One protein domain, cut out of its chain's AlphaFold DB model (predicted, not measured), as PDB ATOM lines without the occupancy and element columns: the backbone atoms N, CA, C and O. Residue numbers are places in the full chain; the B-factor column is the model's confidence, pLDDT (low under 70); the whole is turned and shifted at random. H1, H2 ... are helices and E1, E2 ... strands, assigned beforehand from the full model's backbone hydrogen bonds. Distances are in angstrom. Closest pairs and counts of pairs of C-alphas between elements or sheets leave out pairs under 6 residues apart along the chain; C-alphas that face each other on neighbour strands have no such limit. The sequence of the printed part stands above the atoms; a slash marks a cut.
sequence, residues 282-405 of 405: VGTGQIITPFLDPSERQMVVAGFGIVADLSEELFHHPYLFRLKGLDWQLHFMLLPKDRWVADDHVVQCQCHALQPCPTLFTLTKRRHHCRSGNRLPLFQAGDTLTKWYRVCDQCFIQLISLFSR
ATOM      1  N   VAL A 282      46.803  16.493  29.578       62.19
ATOM      2  CA  VAL A 282      47.293  17.870  29.430       62.19
ATOM      3  C   VAL A 282      46.850  18.698  30.631       62.19
ATOM      4  O   VAL A 282      45.812  19.351  30.606       62.19
ATOM      5  N   GLY A 283      47.648  18.632  31.695       63.41
ATOM      6  CA  GLY A 283      47.334  19.248  32.984       63.41
ATOM      7  C   GLY A 283      47.185  18.185  34.061       63.41
ATOM      8  O   GLY A 283      46.079  17.755  34.388       63.41
ATOM      9  N   THR A 284      48.320  17.757  34.602       71.31
ATOM     10  CA  THR A 284      48.378  16.887  35.778       71.31
ATOM     11  C   THR A 284      49.103  17.671  36.854       71.31
ATOM     12  O   THR A 284      50.171  18.230  36.599       71.31
ATOM     13  N   GLY A 285      48.513  17.750  38.038       79.50
ATOM     14  CA  GLY A 285      49.250  18.233  39.192       79.50
ATOM     15  C   GLY A 285      50.228  17.180  39.708       79.50
ATOM     16  O   GLY A 285      50.290  16.048  39.231       79.50
ATOM     17  N   GLN A 286      50.983  17.562  40.720       83.12
ATOM     18  CA  GLN A 286      51.800  16.687  41.535       83.12
ATOM     19  C   GLN A 286      51.354  16.823  42.988       83.12
ATOM     20  O   GLN A 286      50.937  17.892  43.448       83.12
ATOM     21  N   ILE A 287      51.417  15.712  43.714       81.69
ATOM     22  CA  ILE A 287      51.233  15.716  45.162       81.69
ATOM     23  C   ILE A 287      52.581  16.125  45.745       81.69
ATOM     24  O   ILE A 287      53.533  15.359  45.655       81.69
ATOM     25  N   ILE A 288      52.672  17.336  46.295       82.38
ATOM     26  CA  ILE A 288      53.938  17.876  46.810       82.38
ATOM     27  C   ILE A 288      54.293  17.209  48.136       82.38
ATOM     28  O   ILE A 288      55.447  16.877  48.391       82.38
ATOM     29  N   THR A 289      53.310  17.026  49.020       73.31
ATOM     30  CA  THR A 289      53.562  16.421  50.330       73.31
ATOM     31  C   THR A 289      52.298  15.756  50.865       73.31
ATOM     32  O   THR A 289      51.314  16.452  51.143       73.31
ATOM     33  N   PRO A 290      52.294  14.423  51.033       69.75
ATOM     34  CA  PRO A 290      51.341  13.768  51.909       69.75
ATOM     35  C   PRO A 290      51.824  13.951  53.355       69.75
ATOM     36  O   PRO A 290      52.732  13.259  53.810       69.75
ATOM     37  N   PHE A 291      51.233  14.887  54.095       71.88
ATOM     38  CA  PHE A 291      51.398  14.923  55.545       71.88
ATOM     39  C   PHE A 291      50.488  13.850  56.137       71.88
ATOM     40  O   PHE A 291      49.279  14.028  56.300       71.88
ATOM     41  N   LEU A 292      51.087  12.696  56.403       62.44
ATOM     42  CA  LEU A 292      50.448  11.585  57.092       62.44
ATOM     43  C   LEU A 292      50.648  11.769  58.597       62.44
ATOM     44  O   LEU A 292      51.425  11.048  59.216       62.44
ATOM     45  N   ASP A 293      49.959  12.746  59.191       71.81
ATOM     46  CA  ASP A 293      49.697  12.651  60.624       71.81
ATOM     47  C   ASP A 293      48.690  11.495  60.815       71.81
ATOM     48  O   ASP A 293      47.675  11.453  60.107       71.81
ATOM     49  N   PRO A 294      48.942  10.522  61.712       66.06
ATOM     50  CA  PRO A 294      47.988   9.448  61.995       66.06
ATOM     51  C   PRO A 294      46.604   9.957  62.428       66.06
ATOM     52  O   PRO A 294      45.627   9.221  62.297       66.06
ATOM     53  N   SER A 295      46.508  11.198  62.916       74.00
ATOM     54  CA  SER A 295      45.253  11.833  63.324       74.00
ATOM     55  C   SER A 295      44.590  12.681  62.229       74.00
ATOM     56  O   SER A 295      43.362  12.767  62.189       74.00
ATOM     57  N   GLU A 296      45.359  13.259  61.302       78.88
ATOM     58  CA  GLU A 296      44.830  14.121  60.243       78.88
ATOM     59  C   GLU A 296      45.634  13.971  58.944       78.88
ATOM     60  O   GLU A 296      46.748  14.473  58.798       78.88
ATOM     61  N   ARG A 297      45.044  13.307  57.944       79.94
ATOM     62  CA  ARG A 297      45.634  13.268  56.601       79.94
ATOM     63  C   ARG A 297      45.483  14.636  55.952       79.94
ATOM     64  O   ARG A 297      44.364  15.053  55.648       79.94
ATOM     65  N   GLN A 298      46.608  15.296  55.707       86.75
ATOM     66  CA  GLN A 298      46.659  16.513  54.912       86.75
ATOM     67  C   GLN A 298      47.488  16.271  53.658       86.75
ATOM     68  O   GLN A 298      48.523  15.608  53.683       86.75
ATOM     69  N   MET A 299      47.033  16.817  52.540       87.44
ATOM     70  CA  MET A 299      47.693  16.631  51.257       87.44
ATOM     71  C   MET A 299      47.773  17.952  50.523       87.44
ATOM     72  O   MET A 299      46.764  18.632  50.340       87.44
ATOM     73  N   VAL A 300      48.981  18.302  50.094       89.12
ATOM     74  CA  VAL A 300      49.210  19.475  49.256       89.12
ATOM     75  C   VAL A 300      49.328  19.024  47.808       89.12
ATOM     76  O   VAL A 300      50.202  18.225  47.470       89.12
ATOM     77  N   VAL A 301      48.438  19.525  46.958       90.12
ATOM     78  CA  VAL A 301      48.396  19.232  45.523       90.12
ATOM     79  C   VAL A 301      48.654  20.528  44.777       90.12
ATOM     80  O   VAL A 301      47.899  21.479  44.952       90.12
ATOM     81  N   ALA A 302      49.677  20.570  43.931       90.19
ATOM     82  CA  ALA A 302      49.906  21.700  43.035       90.19
ATOM     83  C   ALA A 302      49.878  21.255  41.589       90.19
ATOM     84  O   ALA A 302      50.279  20.142  41.271       90.19
ATOM     85  N   GLY A 303      49.455  22.129  40.695       90.38
ATOM     86  CA  GLY A 303      49.464  21.828  39.279       90.38
ATOM     87  C   GLY A 303      48.991  22.991  38.443       90.38
ATOM     88  O   GLY A 303      48.898  24.128  38.897       90.38
ATOM     89  N   PHE A 304      48.668  22.674  37.200       88.44
ATOM     90  CA  PHE A 304      47.944  23.572  36.324       88.44
ATOM     91  C   PHE A 304      46.865  22.785  35.592       88.44
ATOM     92  O   PHE A 304      47.038  21.602  35.286       88.44
ATOM     93  N   GLY A 305      45.750  23.447  35.321       89.31
ATOM     94  CA  GLY A 305      44.785  22.992  34.332       89.31
ATOM     95  C   GLY A 305      44.714  23.951  33.159       89.31
ATOM     96  O   GLY A 305      45.190  25.084  33.230       89.31
ATOM     97  N   ILE A 306      44.124  23.470  32.075       87.44
ATOM     98  CA  ILE A 306      43.835  24.229  30.870       87.44
ATOM     99  C   ILE A 306      42.333  24.167  30.639       87.44
ATOM    100  O   ILE A 306      41.778  23.083  30.461       87.44
ATOM    101  N   VAL A 307      41.685  25.321  30.630       88.00
ATOM    102  CA  VAL A 307      40.260  25.451  30.327       88.00
ATOM    103  C   VAL A 307      40.121  26.157  28.990       88.00
ATOM    104  O   VAL A 307      40.768  27.176  28.772       88.00
ATOM    105  N   ALA A 308      39.293  25.615  28.098       83.25
ATOM    106  CA  ALA A 308      38.908  26.316  26.880       83.25
ATOM    107  C   ALA A 308      37.628  27.123  27.132       83.25
ATOM    108  O   ALA A 308      36.653  26.574  27.651       83.25
ATOM    109  N   ASP A 309      37.629  28.400  26.757       81.69
ATOM    110  CA  ASP A 309      36.409  29.216  26.731       81.69
ATOM    111  C   ASP A 309      35.654  29.047  25.395       81.69
ATOM    112  O   ASP A 309      36.137  28.410  24.456       81.69
ATOM    113  N   LEU A 310      34.455  29.624  25.295       77.31
ATOM    114  CA  LEU A 310      33.629  29.692  24.087       77.31
ATOM    115  C   LEU A 310      34.357  30.341  22.901       77.31
ATOM    116  O   LEU A 310      34.021  30.049  21.756       77.31
ATOM    117  N   SER A 311      35.345  31.200  23.167       80.31
ATOM    118  CA  SER A 311      36.227  31.811  22.166       80.31
ATOM    119  C   SER A 311      37.323  30.870  21.646       80.31
ATOM    120  O   SER A 311      38.123  31.282  20.810       80.31
ATOM    121  N   GLU A 312      37.394  29.631  22.144       76.06
ATOM    122  CA  GLU A 312      38.494  28.679  21.922       76.06
ATOM    123  C   GLU A 312      39.867  29.170  22.422       76.06
ATOM    124  O   GLU A 312      40.911  28.569  22.132       76.06
ATOM    125  N   GLU A 313      39.888  30.245  23.213       82.50
ATOM    126  CA  GLU A 313      41.075  30.654  23.949       82.50
ATOM    127  C   GLU A 313      41.333  29.684  25.104       82.50
ATOM    128  O   GLU A 313      40.413  29.205  25.773       82.50
ATOM    129  N   LEU A 314      42.612  29.358  25.304       82.75
ATOM    130  CA  LEU A 314      43.052  28.425  26.334       82.75
ATOM    131  C   LEU A 314      43.558  29.201  27.543       82.75
ATOM    132  O   LEU A 314      44.560  29.908  27.466       82.75
ATOM    133  N   PHE A 315      42.900  29.004  28.678       85.50
ATOM    134  CA  PHE A 315      43.256  29.631  29.940       85.50
ATOM    135  C   PHE A 315      44.024  28.654  30.818       85.50
ATOM    136  O   PHE A 315      43.555  27.559  31.142       85.50
ATOM    137  N   HIS A 316      45.221  29.071  31.222       87.25
ATOM    138  CA  HIS A 316      46.039  28.347  32.181       87.25
ATOM    139  C   HIS A 316      45.621  28.706  33.605       87.25
ATOM    140  O   HIS A 316      45.738  29.854  34.030       87.25
ATOM    141  N   HIS A 317      45.191  27.702  34.361       88.12
ATOM    142  CA  HIS A 317      44.806  27.844  35.758       88.12
ATOM    143  C   HIS A 317      45.828  27.131  36.644       88.12
ATOM    144  O   HIS A 317      45.684  25.923  36.869       88.12
ATOM    145  N   PRO A 318      46.873  27.829  37.130       89.75
ATOM    146  CA  PRO A 318      47.725  27.277  38.169       89.75
ATOM    147  C   PRO A 318      46.891  27.084  39.434       89.75
ATOM    148  O   PRO A 318      46.037  27.909  39.763       89.75
ATOM    149  N   TYR A 319      47.136  25.992  40.140       90.81
ATOM    150  CA  TYR A 319      46.427  25.697  41.367       90.81
ATOM    151  C   TYR A 319      47.338  25.085  42.421       90.81
ATOM    152  O   TYR A 319      48.296  24.378  42.110       90.81
ATOM    153  N   LEU A 320      47.001  25.360  43.677       91.56
ATOM    154  CA  LEU A 320      47.616  24.795  44.868       91.56
ATOM    155  C   LEU A 320      46.498  24.563  45.887       91.56
ATOM    156  O   LEU A 320      45.926  25.523  46.391       91.56
ATOM    157  N   PHE A 321      46.182  23.306  46.186       89.00
ATOM    158  CA  PHE A 321      45.185  22.949  47.193       89.00
ATOM    159  C   PHE A 321      45.856  22.306  48.387       89.00
ATOM    160  O   PHE A 321      46.705  21.426  48.235       89.00
ATOM    161  N   ARG A 322      45.404  22.687  49.577       90.38
ATOM    162  CA  ARG A 322      45.654  21.942  50.806       90.38
ATOM    163  C   ARG A 322      44.376  21.202  51.171       90.38
ATOM    164  O   ARG A 322      43.454  21.794  51.717       90.38
ATOM    165  N   LEU A 323      44.330  19.916  50.850       89.69
ATOM    166  CA  LEU A 323      43.200  19.045  51.145       89.69
ATOM    167  C   LEU A 323      43.329  18.523  52.574       89.69
ATOM    168  O   LEU A 323      44.318  17.861  52.899       89.69
ATOM    169  N   LYS A 324      42.341  18.811  53.423       89.69
ATOM    170  CA  LYS A 324      42.221  18.216  54.760       89.69
ATOM    171  C   LYS A 324      41.392  16.940  54.713       89.69
ATOM    172  O   LYS A 324      40.705  16.665  53.731       89.69
ATOM    173  N   GLY A 325      41.420  16.180  55.809       85.56
ATOM    174  CA  GLY A 325      40.799  14.858  55.929       85.56
ATOM    175  C   GLY A 325      39.337  14.763  55.463       85.56
ATOM    176  O   GLY A 325      38.938  13.742  54.912       85.56
ATOM    177  N   LEU A 326      38.540  15.813  55.652       88.31
ATOM    178  CA  LEU A 326      37.140  15.828  55.223       88.31
ATOM    179  C   LEU A 326      36.975  16.287  53.762       88.31
ATOM    180  O   LEU A 326      36.088  15.811  53.058       88.31
ATOM    181  N   ASP A 327      37.859  17.162  53.281       89.25
ATOM    182  CA  ASP A 327      37.751  17.788  51.960       89.25
ATOM    183  C   ASP A 327      37.848  16.758  50.837       89.25
ATOM    184  O   ASP A 327      37.080  16.797  49.874       89.25
ATOM    185  N   TRP A 328      38.763  15.793  50.966       85.75
ATOM    186  CA  TRP A 328      38.922  14.757  49.945       85.75
ATOM    187  C   TRP A 328      37.738  13.781  49.914       85.75
ATOM    188  O   TRP A 328      37.379  13.299  48.840       85.75
ATOM    189  N   GLN A 329      37.087  13.547  51.059       86.31
ATOM    190  CA  GLN A 329      35.893  12.701  51.161       86.31
ATOM    191  C   GLN A 329      34.636  13.388  50.622       86.31
ATOM    192  O   GLN A 329      33.738  12.721  50.114       86.31
ATOM    193  N   LEU A 330      34.550  14.714  50.727       88.56
ATOM    194  CA  LEU A 330      33.375  15.459  50.282       88.56
ATOM    195  C   LEU A 330      33.487  15.916  48.825       88.56
ATOM    196  O   LEU A 330      32.518  15.821  48.076       88.56
ATOM    197  N   HIS A 331      34.665  16.388  48.413       90.44
ATOM    198  CA  HIS A 331      34.832  17.121  47.156       90.44
ATOM    199  C   HIS A 331      35.716  16.411  46.133       90.44
ATOM    200  O   HIS A 331      35.609  16.684  44.944       90.44
ATOM    201  N   PHE A 332      36.563  15.469  46.545       89.69
ATOM    202  CA  PHE A 332      37.438  14.746  45.615       89.69
ATOM    203  C   PHE A 332      37.104  13.258  45.536       89.69
ATOM    204  O   PHE A 332      37.940  12.464  45.119       89.69
ATOM    205  N   MET A 333      35.885  12.844  45.888       89.06
ATOM    206  CA  MET A 333      35.503  11.443  45.724       89.06
ATOM    207  C   MET A 333      35.181  11.082  44.277       89.06
ATOM    208  O   MET A 333      34.367  11.714  43.598       89.06
ATOM    209  N   LEU A 334      35.797   9.992  43.833       88.69
ATOM    210  CA  LEU A 334      35.438   9.301  42.613       88.69
ATOM    211  C   LEU A 334      34.115   8.568  42.825       88.69
ATOM    212  O   LEU A 334      33.921   7.879  43.830       88.69
ATOM    213  N   LEU A 335      33.223   8.664  41.841       87.69
ATOM    214  CA  LEU A 335      32.009   7.863  41.831       87.69
ATOM    215  C   LEU A 335      32.388   6.365  41.871       87.69
ATOM    216  O   LEU A 335      33.253   5.947  41.096       87.69
ATOM    217  N   PRO A 336      31.778   5.544  42.741       87.94
ATOM    218  CA  PRO A 336      32.006   4.102  42.751       87.94
ATOM    219  C   PRO A 336      31.689   3.455  41.394       87.94
ATOM    220  O   PRO A 336      30.730   3.853  40.730       87.94
ATOM    221  N   LYS A 337      32.497   2.469  40.974       87.25
ATOM    222  CA  LYS A 337      32.400   1.835  39.640       87.25
ATOM    223  C   LYS A 337      31.047   1.177  39.372       87.25
ATOM    224  O   LYS A 337      30.589   1.168  38.238       87.25
ATOM    225  N   ASP A 338      30.405   0.648  40.406       90.12
ATOM    226  CA  ASP A 338      29.056   0.071  40.366       90.12
ATOM    227  C   ASP A 338      27.970   1.100  40.019       90.12
ATOM    228  O   ASP A 338      26.889   0.730  39.570       90.12
ATOM    229  N   ARG A 339      28.260   2.395  40.187       89.38
ATOM    230  CA  ARG A 339      27.363   3.502  39.830       89.38
ATOM    231  C   ARG A 339      27.731   4.172  38.511       89.38
ATOM    232  O   ARG A 339      27.114   5.174  38.151       89.38
ATOM    233  N   TRP A 340      28.738   3.665  37.801       87.50
ATOM    234  CA  TRP A 340      29.095   4.194  36.491       87.50
ATOM    235  C   TRP A 340      28.018   3.788  35.489       87.50
ATOM    236  O   TRP A 340      27.661   2.618  35.369       87.50
ATOM    237  N   VAL A 341      27.488   4.767  34.767       87.69
ATOM    238  CA  VAL A 341      26.544   4.508  33.670       87.69
ATOM    239  C   VAL A 341      27.378   4.250  32.428       87.69
ATOM    240  O   VAL A 341      28.326   4.984  32.237       87.69
ATOM    241  N   ALA A 342      27.075   3.256  31.592       85.19
ATOM    242  CA  ALA A 342      27.882   2.930  30.408       85.19
ATOM    243  C   ALA A 342      27.974   4.082  29.383       85.19
ATOM    244  O   ALA A 342      27.082   4.921  29.302       85.19
ATOM    245  N   ASP A 343      29.067   4.127  28.615       80.50
ATOM    246  CA  ASP A 343      29.441   5.235  27.713       80.50
ATOM    247  C   ASP A 343      28.324   5.678  26.778       80.50
ATOM    248  O   ASP A 343      27.977   6.852  26.696       80.50
ATOM    249  N   ASP A 344      27.706   4.725  26.113       81.50
ATOM    250  CA  ASP A 344      26.578   4.919  25.218       81.50
ATOM    251  C   ASP A 344      25.354   5.574  25.884       81.50
ATOM    252  O   ASP A 344      24.579   6.237  25.194       81.50
ATOM    253  N   HIS A 345      25.224   5.490  27.206       86.50
ATOM    254  CA  HIS A 345      24.088   6.007  27.969       86.50
ATOM    255  C   HIS A 345      24.383   7.305  28.743       86.50
ATOM    256  O   HIS A 345      23.451   7.947  29.231       86.50
ATOM    257  N   VAL A 346      25.649   7.729  28.868       86.06
ATOM    258  CA  VAL A 346      25.989   8.948  29.622       86.06
ATOM    259  C   VAL A 346      25.709  10.199  28.784       86.06
ATOM    260  O   VAL A 346      26.375  10.474  27.787       86.06
ATOM    261  N   VAL A 347      24.742  11.001  29.233       87.12
ATOM    262  CA  VAL A 347      24.368  12.287  28.610       87.12
ATOM    263  C   VAL A 347      24.951  13.507  29.329       87.12
ATOM    264  O   VAL A 347      25.008  14.591  28.753       87.12
ATOM    265  N   GLN A 348      25.404  13.341  30.573       88.44
ATOM    266  CA  GLN A 348      25.840  14.424  31.455       88.44
ATOM    267  C   GLN A 348      27.020  13.983  32.323       88.44
ATOM    268  O   GLN A 348      27.148  12.806  32.663       88.44
ATOM    269  N   CYS A 349      27.876  14.933  32.700       87.62
ATOM    270  CA  CYS A 349      28.993  14.684  33.603       87.62
ATOM    271  C   CYS A 349      28.530  14.064  34.933       87.62
ATOM    272  O   CYS A 349      27.652  14.593  35.613       87.62
ATOM    273  N   GLN A 350      29.172  12.960  35.322       86.19
ATOM    274  CA  GLN A 350      28.833  12.179  36.515       86.19
ATOM    275  C   GLN A 350      29.677  12.541  37.748       86.19
ATOM    276  O   GLN A 350      29.736  11.773  38.709       86.19
ATOM    277  N   CYS A 351      30.379  13.680  37.734       82.06
ATOM    278  CA  CYS A 351      31.170  14.111  38.884       82.06
ATOM    279  C   CYS A 351      30.246  14.376  40.082       82.06
ATOM    280  O   CYS A 351      29.472  15.332  40.095       82.06
ATOM    281  N   HIS A 352      30.319  13.500  41.085       74.19
ATOM    282  CA  HIS A 352      29.419  13.526  42.236       74.19
ATOM    283  C   HIS A 352      29.729  14.659  43.220       74.19
ATOM    284  O   HIS A 352      28.834  15.127  43.919       74.19
ATOM    285  N   ALA A 353      30.979  15.124  43.227       71.56
ATOM    286  CA  ALA A 353      31.471  16.164  44.123       71.56
ATOM    287  C   ALA A 353      30.697  17.492  44.046       71.56
ATOM    288  O   ALA A 353      30.741  18.282  44.985       71.56
ATOM    289  N   LEU A 354      30.019  17.753  42.924       70.44
ATOM    290  CA  LEU A 354      29.477  19.067  42.571       70.44
ATOM    291  C   LEU A 354      28.019  19.007  42.085       70.44
ATOM    292  O   LEU A 354      27.648  19.733  41.172       70.44
ATOM    293  N   GLN A 355      27.216  18.102  42.657       73.94
ATOM    294  CA  GLN A 355      25.748  17.999  42.518       73.94
ATOM    295  C   GLN A 355      25.041  19.096  41.680       73.94
ATOM    296  O   GLN A 355      24.964  20.246  42.110       73.94
ATOM    297  N   PRO A 356      24.327  18.700  40.614       84.19
ATOM    298  CA  PRO A 356      24.832  17.998  39.439       84.19
ATOM    299  C   PRO A 356      25.596  18.949  38.497       84.19
ATOM    300  O   PRO A 356      25.180  20.080  38.245       84.19
ATOM    301  N   CYS A 357      26.687  18.465  37.896       87.38
ATOM    302  CA  CYS A 357      27.460  19.255  36.940       87.38
ATOM    303  C   CYS A 357      26.645  19.531  35.657       87.38
ATOM    304  O   CYS A 357      26.221  18.573  35.010       87.38
ATOM    305  N   PRO A 358      26.468  20.791  35.211       87.81
ATOM    306  CA  PRO A 358      25.622  21.126  34.058       87.81
ATOM    307  C   PRO A 358      26.210  20.711  32.696       87.81
ATOM    308  O   PRO A 358      25.573  20.900  31.664       87.81
ATOM    309  N   THR A 359      27.428  20.161  32.652       86.44
ATOM    310  CA  THR A 359      28.086  19.779  31.398       86.44
ATOM    311  C   THR A 359      27.384  18.594  30.730       86.44
ATOM    312  O   THR A 359      27.447  17.465  31.225       86.44
ATOM    313  N   LEU A 360      26.781  18.849  29.567       86.44
ATOM    314  CA  LEU A 360      26.176  17.842  28.692       86.44
ATOM    315  C   LEU A 360      27.184  17.306  27.664       86.44
ATOM    316  O   LEU A 360      28.037  18.042  27.155       86.44
ATOM    317  N   PHE A 361      27.062  16.024  27.325       82.19
ATOM    318  CA  PHE A 361      27.876  15.381  26.294       82.19
ATOM    319  C   PHE A 361      27.146  15.346  24.947       82.19
ATOM    320  O   PHE A 361      25.988  14.949  24.851       82.19
ATOM    321  N   THR A 362      27.845  15.735  23.879       75.62
ATOM    322  CA  THR A 362      27.376  15.609  22.489       75.62
ATOM    323  C   THR A 362      27.849  14.285  21.879       75.62
ATOM    324  O   THR A 362      28.780  13.667  22.384       75.62
ATOM    325  N   LEU A 363      27.256  13.843  20.760       65.94
ATOM    326  CA  LEU A 363      27.678  12.628  20.025       65.94
ATOM    327  C   LEU A 363      29.170  12.628  19.638       65.94
ATOM    328  O   LEU A 363      29.791  11.575  19.548       65.94
ATOM    329  N   THR A 364      29.750  13.811  19.439       64.12
ATOM    330  CA  THR A 364      31.164  14.006  19.090       64.12
ATOM    331  C   THR A 364      32.106  13.996  20.299       64.12
ATOM    332  O   THR A 364      33.326  13.895  20.136       64.12
ATOM    333  N   LYS A 365      31.570  14.084  21.522       62.69
ATOM    334  CA  LYS A 365      32.323  14.036  22.778       62.69
ATOM    335  C   LYS A 365      32.194  12.623  23.361       62.69
ATOM    336  O   LYS A 365      31.095  12.181  23.673       62.69
ATOM    337  N   ARG A 366      33.318  11.898  23.491       56.06
ATOM    338  CA  ARG A 366      33.344  10.598  24.196       56.06
ATOM    339  C   ARG A 366      32.798  10.778  25.618       56.06
ATOM    340  O   ARG A 366      33.040  11.817  26.232       56.06
ATOM    341  N   ARG A 367      32.024   9.799  26.080       62.81
ATOM    342  CA  ARG A 367      30.973   9.987  27.087       62.81
ATOM    343  C   ARG A 367      31.381   9.602  28.516       62.81
ATOM    344  O   ARG A 367      30.655   9.941  29.445       62.81
ATOM    345  N   HIS A 368      32.555   9.009  28.743       53.03
ATOM    346  CA  HIS A 368      33.047   8.709  30.095       53.03
ATOM    347  C   HIS A 368      34.081   9.697  30.592       53.03
ATOM    348  O   HIS A 368      35.076   9.968  29.923       53.03
ATOM    349  N   HIS A 369      33.810  10.211  31.795       56.31
ATOM    350  CA  HIS A 369      34.702  10.987  32.653       56.31
ATOM    351  C   HIS A 369      35.712  11.858  31.898       56.31
ATOM    352  O   HIS A 369      36.918  11.653  31.919       56.31
ATOM    353  N   CYS A 370      35.127  12.897  31.301       60.41
ATOM    354  CA  CYS A 370      35.710  14.209  31.077       60.41
ATOM    355  C   CYS A 370      36.916  14.248  30.143       60.41
ATOM    356  O   CYS A 370      38.066  14.139  30.532       60.41
ATOM    357  N   ARG A 371      36.626  14.538  28.877       63.31
ATOM    358  CA  ARG A 371      37.598  14.733  27.799       63.31
ATOM    359  C   ARG A 371      38.513  15.956  27.947       63.31
ATOM    360  O   ARG A 371      39.252  16.260  27.018       63.31
ATOM    361  N   SER A 372      38.443  16.661  29.068       67.56
ATOM    362  CA  SER A 372      39.398  17.720  29.357       67.56
ATOM    363  C   SER A 372      40.801  17.112  29.466       67.56
ATOM    364  O   SER A 372      40.986  15.933  29.805       67.56
ATOM    365  N   GLY A 373      41.807  17.930  29.175       76.50
ATOM    366  CA  GLY A 373      43.186  17.606  29.536       76.50
ATOM    367  C   GLY A 373      43.391  17.557  31.055       76.50
ATOM    368  O   GLY A 373      44.350  16.939  31.516       76.50
ATOM    369  N   ASN A 374      42.462  18.153  31.811       86.12
ATOM    370  CA  ASN A 374      42.550  18.374  33.245       86.12
ATOM    371  C   ASN A 374      42.371  17.087  34.040       86.12
ATOM    372  O   ASN A 374      41.313  16.448  34.009       86.12
ATOM    373  N   ARG A 375      43.392  16.762  34.827       89.19
ATOM    374  CA  ARG A 375      43.353  15.695  35.815       89.19
ATOM    375  C   ARG A 375      43.402  16.272  37.220       89.19
ATOM    376  O   ARG A 375      44.198  17.161  37.510       89.19
ATOM    377  N   LEU A 376      42.580  15.708  38.094       90.25
ATOM    378  CA  LEU A 376      42.617  15.945  39.532       90.25
ATOM    379  C   LEU A 376      42.768  14.608  40.264       90.25
ATOM    380  O   LEU A 376      42.345  13.569  39.742       90.25
ATOM    381  N   PRO A 377      43.372  14.608  41.460       90.12
ATOM    382  CA  PRO A 377      43.398  13.419  42.289       90.12
ATOM    383  C   PRO A 377      41.975  13.159  42.789       90.12
ATOM    384  O   PRO A 377      41.429  13.985  43.515       90.12
ATOM    385  N   LEU A 378      41.367  12.040  42.383       90.12
ATOM    386  CA  LEU A 378      40.082  11.605  42.936       90.12
ATOM    387  C   LEU A 378      40.272  10.320  43.743       90.12
ATOM    388  O   LEU A 378      41.071   9.454  43.384       90.12
ATOM    389  N   PHE A 379      39.516  10.192  44.826       88.56
ATOM    390  CA  PHE A 379      39.674   9.149  45.831       88.56
ATOM    391  C   PHE A 379      38.497   8.186  45.797       88.56
ATOM    392  O   PHE A 379      37.342   8.599  45.711       88.56
ATOM    393  N   GLN A 380      38.782   6.890  45.887       88.94
ATOM    394  CA  GLN A 380      37.750   5.888  46.135       88.94
ATOM    395  C   GLN A 380      37.585   5.694  47.641       88.94
ATOM    396  O   GLN A 380      38.554   5.778  48.395       88.94
ATOM    397  N   ALA A 381      36.359   5.416  48.083       85.12
ATOM    398  CA  ALA A 381      36.096   5.108  49.482       85.12
ATOM    399  C   ALA A 381      36.941   3.898  49.923       85.12
ATOM    400  O   ALA A 381      36.803   2.807  49.375       85.12
ATOM    401  N   GLY A 382      37.825   4.112  50.898       84.06
ATOM    402  CA  GLY A 382      38.713   3.080  51.439       84.06
ATOM    403  C   GLY A 382      40.044   2.889  50.700       84.06
ATOM    404  O   GLY A 382      40.907   2.198  51.233       84.06
ATOM    405  N   ASP A 383      40.255   3.515  49.535       83.25
ATOM    406  CA  ASP A 383      41.556   3.485  48.854       83.25
ATOM    407  C   ASP A 383      42.456   4.598  49.413       83.25
ATOM    408  O   ASP A 383      42.048   5.755  49.535       83.25
ATOM    409  N   THR A 384      43.687   4.249  49.783       76.62
ATOM    410  CA  THR A 384      44.711   5.223  50.189       76.62
ATOM    411  C   THR A 384      45.558   5.694  49.016       76.62
ATOM    412  O   THR A 384      46.292   6.670  49.161       76.62
ATOM    413  N   LEU A 385      45.497   5.002  47.876       79.38
ATOM    414  CA  LEU A 385      46.290   5.334  46.704       79.38
ATOM    415  C   LEU A 385      45.620   6.453  45.917       79.38
ATOM    416  O   LEU A 385      44.533   6.299  45.356       79.38
ATOM    417  N   THR A 386      46.318   7.579  45.829       79.56
ATOM    418  CA  THR A 386      45.873   8.697  45.010       79.56
ATOM    419  C   THR A 386      46.024   8.349  43.535       79.56
ATOM    420  O   THR A 386      47.131   8.141  43.038       79.56
ATOM    421  N   LYS A 387      44.902   8.306  42.818       88.12
ATOM    422  CA  LYS A 387      44.866   8.125  41.366       88.12
ATOM    423  C   LYS A 387      44.376   9.413  40.715       88.12
ATOM    424  O   LYS A 387      43.502  10.105  41.234       88.12
ATOM    425  N   TRP A 388      44.957   9.733  39.566       88.56
ATOM    426  CA  TRP A 388      44.596  10.913  38.792       88.56
ATOM    427  C   TRP A 388      43.486  10.566  37.813       88.56
ATOM    428  O   TRP A 388      43.640   9.671  36.982       88.56
ATOM    429  N   TYR A 389      42.384  11.299  37.899       88.31
ATOM    430  CA  TYR A 389      41.223  11.112  37.043       88.31
ATOM    431  C   TYR A 389      40.904  12.403  36.315       88.31
ATOM    432  O   TYR A 389      41.140  13.503  36.815       88.31
ATOM    433  N   ARG A 390      40.355  12.262  35.113       87.50
ATOM    434  CA  ARG A 390      39.954  13.411  34.316       87.50
ATOM    435  C   ARG A 390      38.650  14.016  34.842       87.50
ATOM    436  O   ARG A 390      37.727  13.299  35.239       87.50
ATOM    437  N   VAL A 391      38.559  15.344  34.809       88.75
ATOM    438  CA  VAL A 391      37.415  16.128  35.314       88.75
ATOM    439  C   VAL A 391      37.045  17.230  34.330       88.75
ATOM    440  O   VAL A 391      37.931  17.883  33.802       88.75
ATOM    441  N   CYS A 392      35.763  17.448  34.022       89.38
ATOM    442  CA  CYS A 392      35.396  18.373  32.945       89.38
ATOM    443  C   CYS A 392      35.786  19.781  33.359       89.38
ATOM    444  O   CYS A 392      35.912  20.045  34.551       89.38
ATOM    445  N   ASP A 393      35.926  20.683  32.398       89.19
ATOM    446  CA  ASP A 393      36.389  22.040  32.686       89.19
ATOM    447  C   ASP A 393      35.518  22.730  33.742       89.19
ATOM    448  O   ASP A 393      36.044  23.351  34.658       89.19
ATOM    449  N   GLN A 394      34.202  22.494  33.723       90.62
ATOM    450  CA  GLN A 394      33.298  23.006  34.751       90.62
ATOM    451  C   GLN A 394      33.583  22.430  36.147       90.62
ATOM    452  O   GLN A 394      33.654  23.181  37.116       90.62
ATOM    453  N   CYS A 395      33.739  21.107  36.266       91.38
ATOM    454  CA  CYS A 395      34.065  20.472  37.547       91.38
ATOM    455  C   CYS A 395      35.453  20.875  38.027       91.38
ATOM    456  O   CYS A 395      35.652  21.095  39.214       91.38
ATOM    457  N   PHE A 396      36.405  20.986  37.103       92.50
ATOM    458  CA  PHE A 396      37.748  21.453  37.375       92.50
ATOM    459  C   PHE A 396      37.703  22.867  37.953       92.50
ATOM    460  O   PHE A 396      38.143  23.049  39.081       92.50
ATOM    461  N   ILE A 397      37.090  23.831  37.253       92.00
ATOM    462  CA  ILE A 397      36.955  25.219  37.718       92.00
ATOM    463  C   ILE A 397      36.286  25.275  39.091       92.00
ATOM    464  O   ILE A 397      36.788  25.927  39.999       92.00
ATOM    465  N   GLN A 398      35.173  24.565  39.275       92.12
ATOM    466  CA  GLN A 398      34.469  24.567  40.555       92.12
ATOM    467  C   GLN A 398      35.329  23.995  41.685       92.12
ATOM    468  O   GLN A 398      35.419  24.618  42.740       92.12
ATOM    469  N   LEU A 399      36.006  22.863  41.465       91.75
ATOM    470  CA  LEU A 399      36.912  22.288  42.458       91.75
ATOM    471  C   LEU A 399      38.066  23.238  42.759       91.75
ATOM    472  O   LEU A 399      38.317  23.516  43.924       91.75
ATOM    473  N   ILE A 400      38.727  23.802  41.748       92.25
ATOM    474  CA  ILE A 400      39.850  24.705  42.009       92.25
ATOM    475  C   ILE A 400      39.386  25.974  42.741       92.25
ATOM    476  O   ILE A 400      40.030  26.413  43.687       92.25
ATOM    477  N   SER A 401      38.230  26.537  42.377       91.50
ATOM    478  CA  SER A 401      37.692  27.751  43.002       91.50
ATOM    479  C   SER A 401      37.264  27.549  44.457       91.50
ATOM    480  O   SER A 401      37.291  28.509  45.227       91.50
ATOM    481  N   LEU A 402      36.884  26.329  44.850       91.44
ATOM    482  CA  LEU A 402      36.554  26.011  46.242       91.44
ATOM    483  C   LEU A 402      37.780  26.076  47.166       91.44
ATOM    484  O   LEU A 402      37.627  26.417  48.337       91.44
ATOM    485  N   PHE A 403      38.976  25.787  46.646       87.88
ATOM    486  CA  PHE A 403      40.190  25.604  47.451       87.88
ATOM    487  C   PHE A 403      41.287  26.652  47.213       87.88
ATOM    488  O   PHE A 403      42.291  26.634  47.916       87.88
ATOM    489  N   SER A 404      41.104  27.584  46.274       80.88
ATOM    490  CA  SER A 404      42.049  28.683  46.002       80.88
ATOM    491  C   SER A 404      41.879  29.912  46.922       80.88
ATOM    492  O   SER A 404      42.199  31.021  46.498       80.88
ATOM    493  N   ARG A 405      41.334  29.756  48.136       65.06
ATOM    494  CA  ARG A 405      41.078  30.869  49.073       65.06
ATOM    495  C   ARG A 405      42.122  31.001  50.168       65.06
ATOM    496  O   ARG A 405      42.599  29.952  50.651       65.06
TER     497      ARG A 405
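Overview. This is residues 282 to 405 of the 405 residues of the protein "FYVE domain-containing protein" of Hesseltinella vesiculosa (UniProt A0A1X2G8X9). A long, twisted sheet of three strands, E1, E2 and E3, makes one wall of the domain and its longest axis, with its two turns at opposite ends. H2 packs alongside E2 and E3, the small hairpin of E4 and E5 lies near the middle, and much of the long stretch of residues 332 to 374, with no named element, loops out on the side away from the sheet. The printed part has 124 residues; along it come E1, E2, E3, H1, E4, E5 and H2, two named helices and five named strands. The class is mixed, helices and strands, with under half of the residues, 53, in named elements; the antiparallel sheets run E1 - E2 - E3 and E4 - E5. The whole is compact, with a radius of gyration of the C-alphas of 14.6 A and spans of 47 by 35 by 21 A.

Arrangement. E1, residues 286 to 292, and E2, residues 297 to 308, form a hairpin, antiparallel at 162 degrees, with N 288 and O 300 2.9 A apart, within hydrogen-bond range. E2 bends by 53 degrees at residue 303. E3, residues 314 to 323, completes a meander, each strand the antiparallel neighbour of the one before; N 303 and O 319 are 2.9 A apart. This sheet is twisted, its C-alphas up to 4.4 A off the best plane. H1, residues 327 to 331, only grazes it. E4, residues 375 to 378, and E5, residues 387 to 390, form an antiparallel hairpin at 131 degrees, with N 376 and O 389 2.9 A apart. E5 is apart from E1, E2 and E3. H2, residues 393 to 403, is on the sheet E1 E2 E3 at the sheet's level, but only just, with a height over the sheet of 3.7 A; its closest C-alphas to E3 are those of Phe 403 and Phe 321, 5.7 A apart. H1 and H2 are close but not clearly touching, with the C-alphas of His 331 and Leu 399 7.3 A apart. Every O i to N i+4 pair is within hydrogen-bond range in H1, and 6 of 7 in H2.

Along the chain. E1 begins at C-alpha 286 (51.800, 16.687, 41.535) and is 16.4 A long. E2 is 33.1 A long and E3 26.5 A. H1 is 5.7 A long, E4 8.8 A and E5 10.1 A. H2 is 15.7 A long and ends at C-alpha 403 (40.190, 25.604, 47.451).

Size, cuts and confidence. The C-alphas of Pro 294 and Ser 311, the two farthest apart, are 47.2 A apart. The printed part has no cut and ends at the chain's last residue, 405. The link from H1 to E4, 43 residues, is long. Mean pLDDT of the printed part is 82.5, with 16 residues under 70, among them 363 to 372.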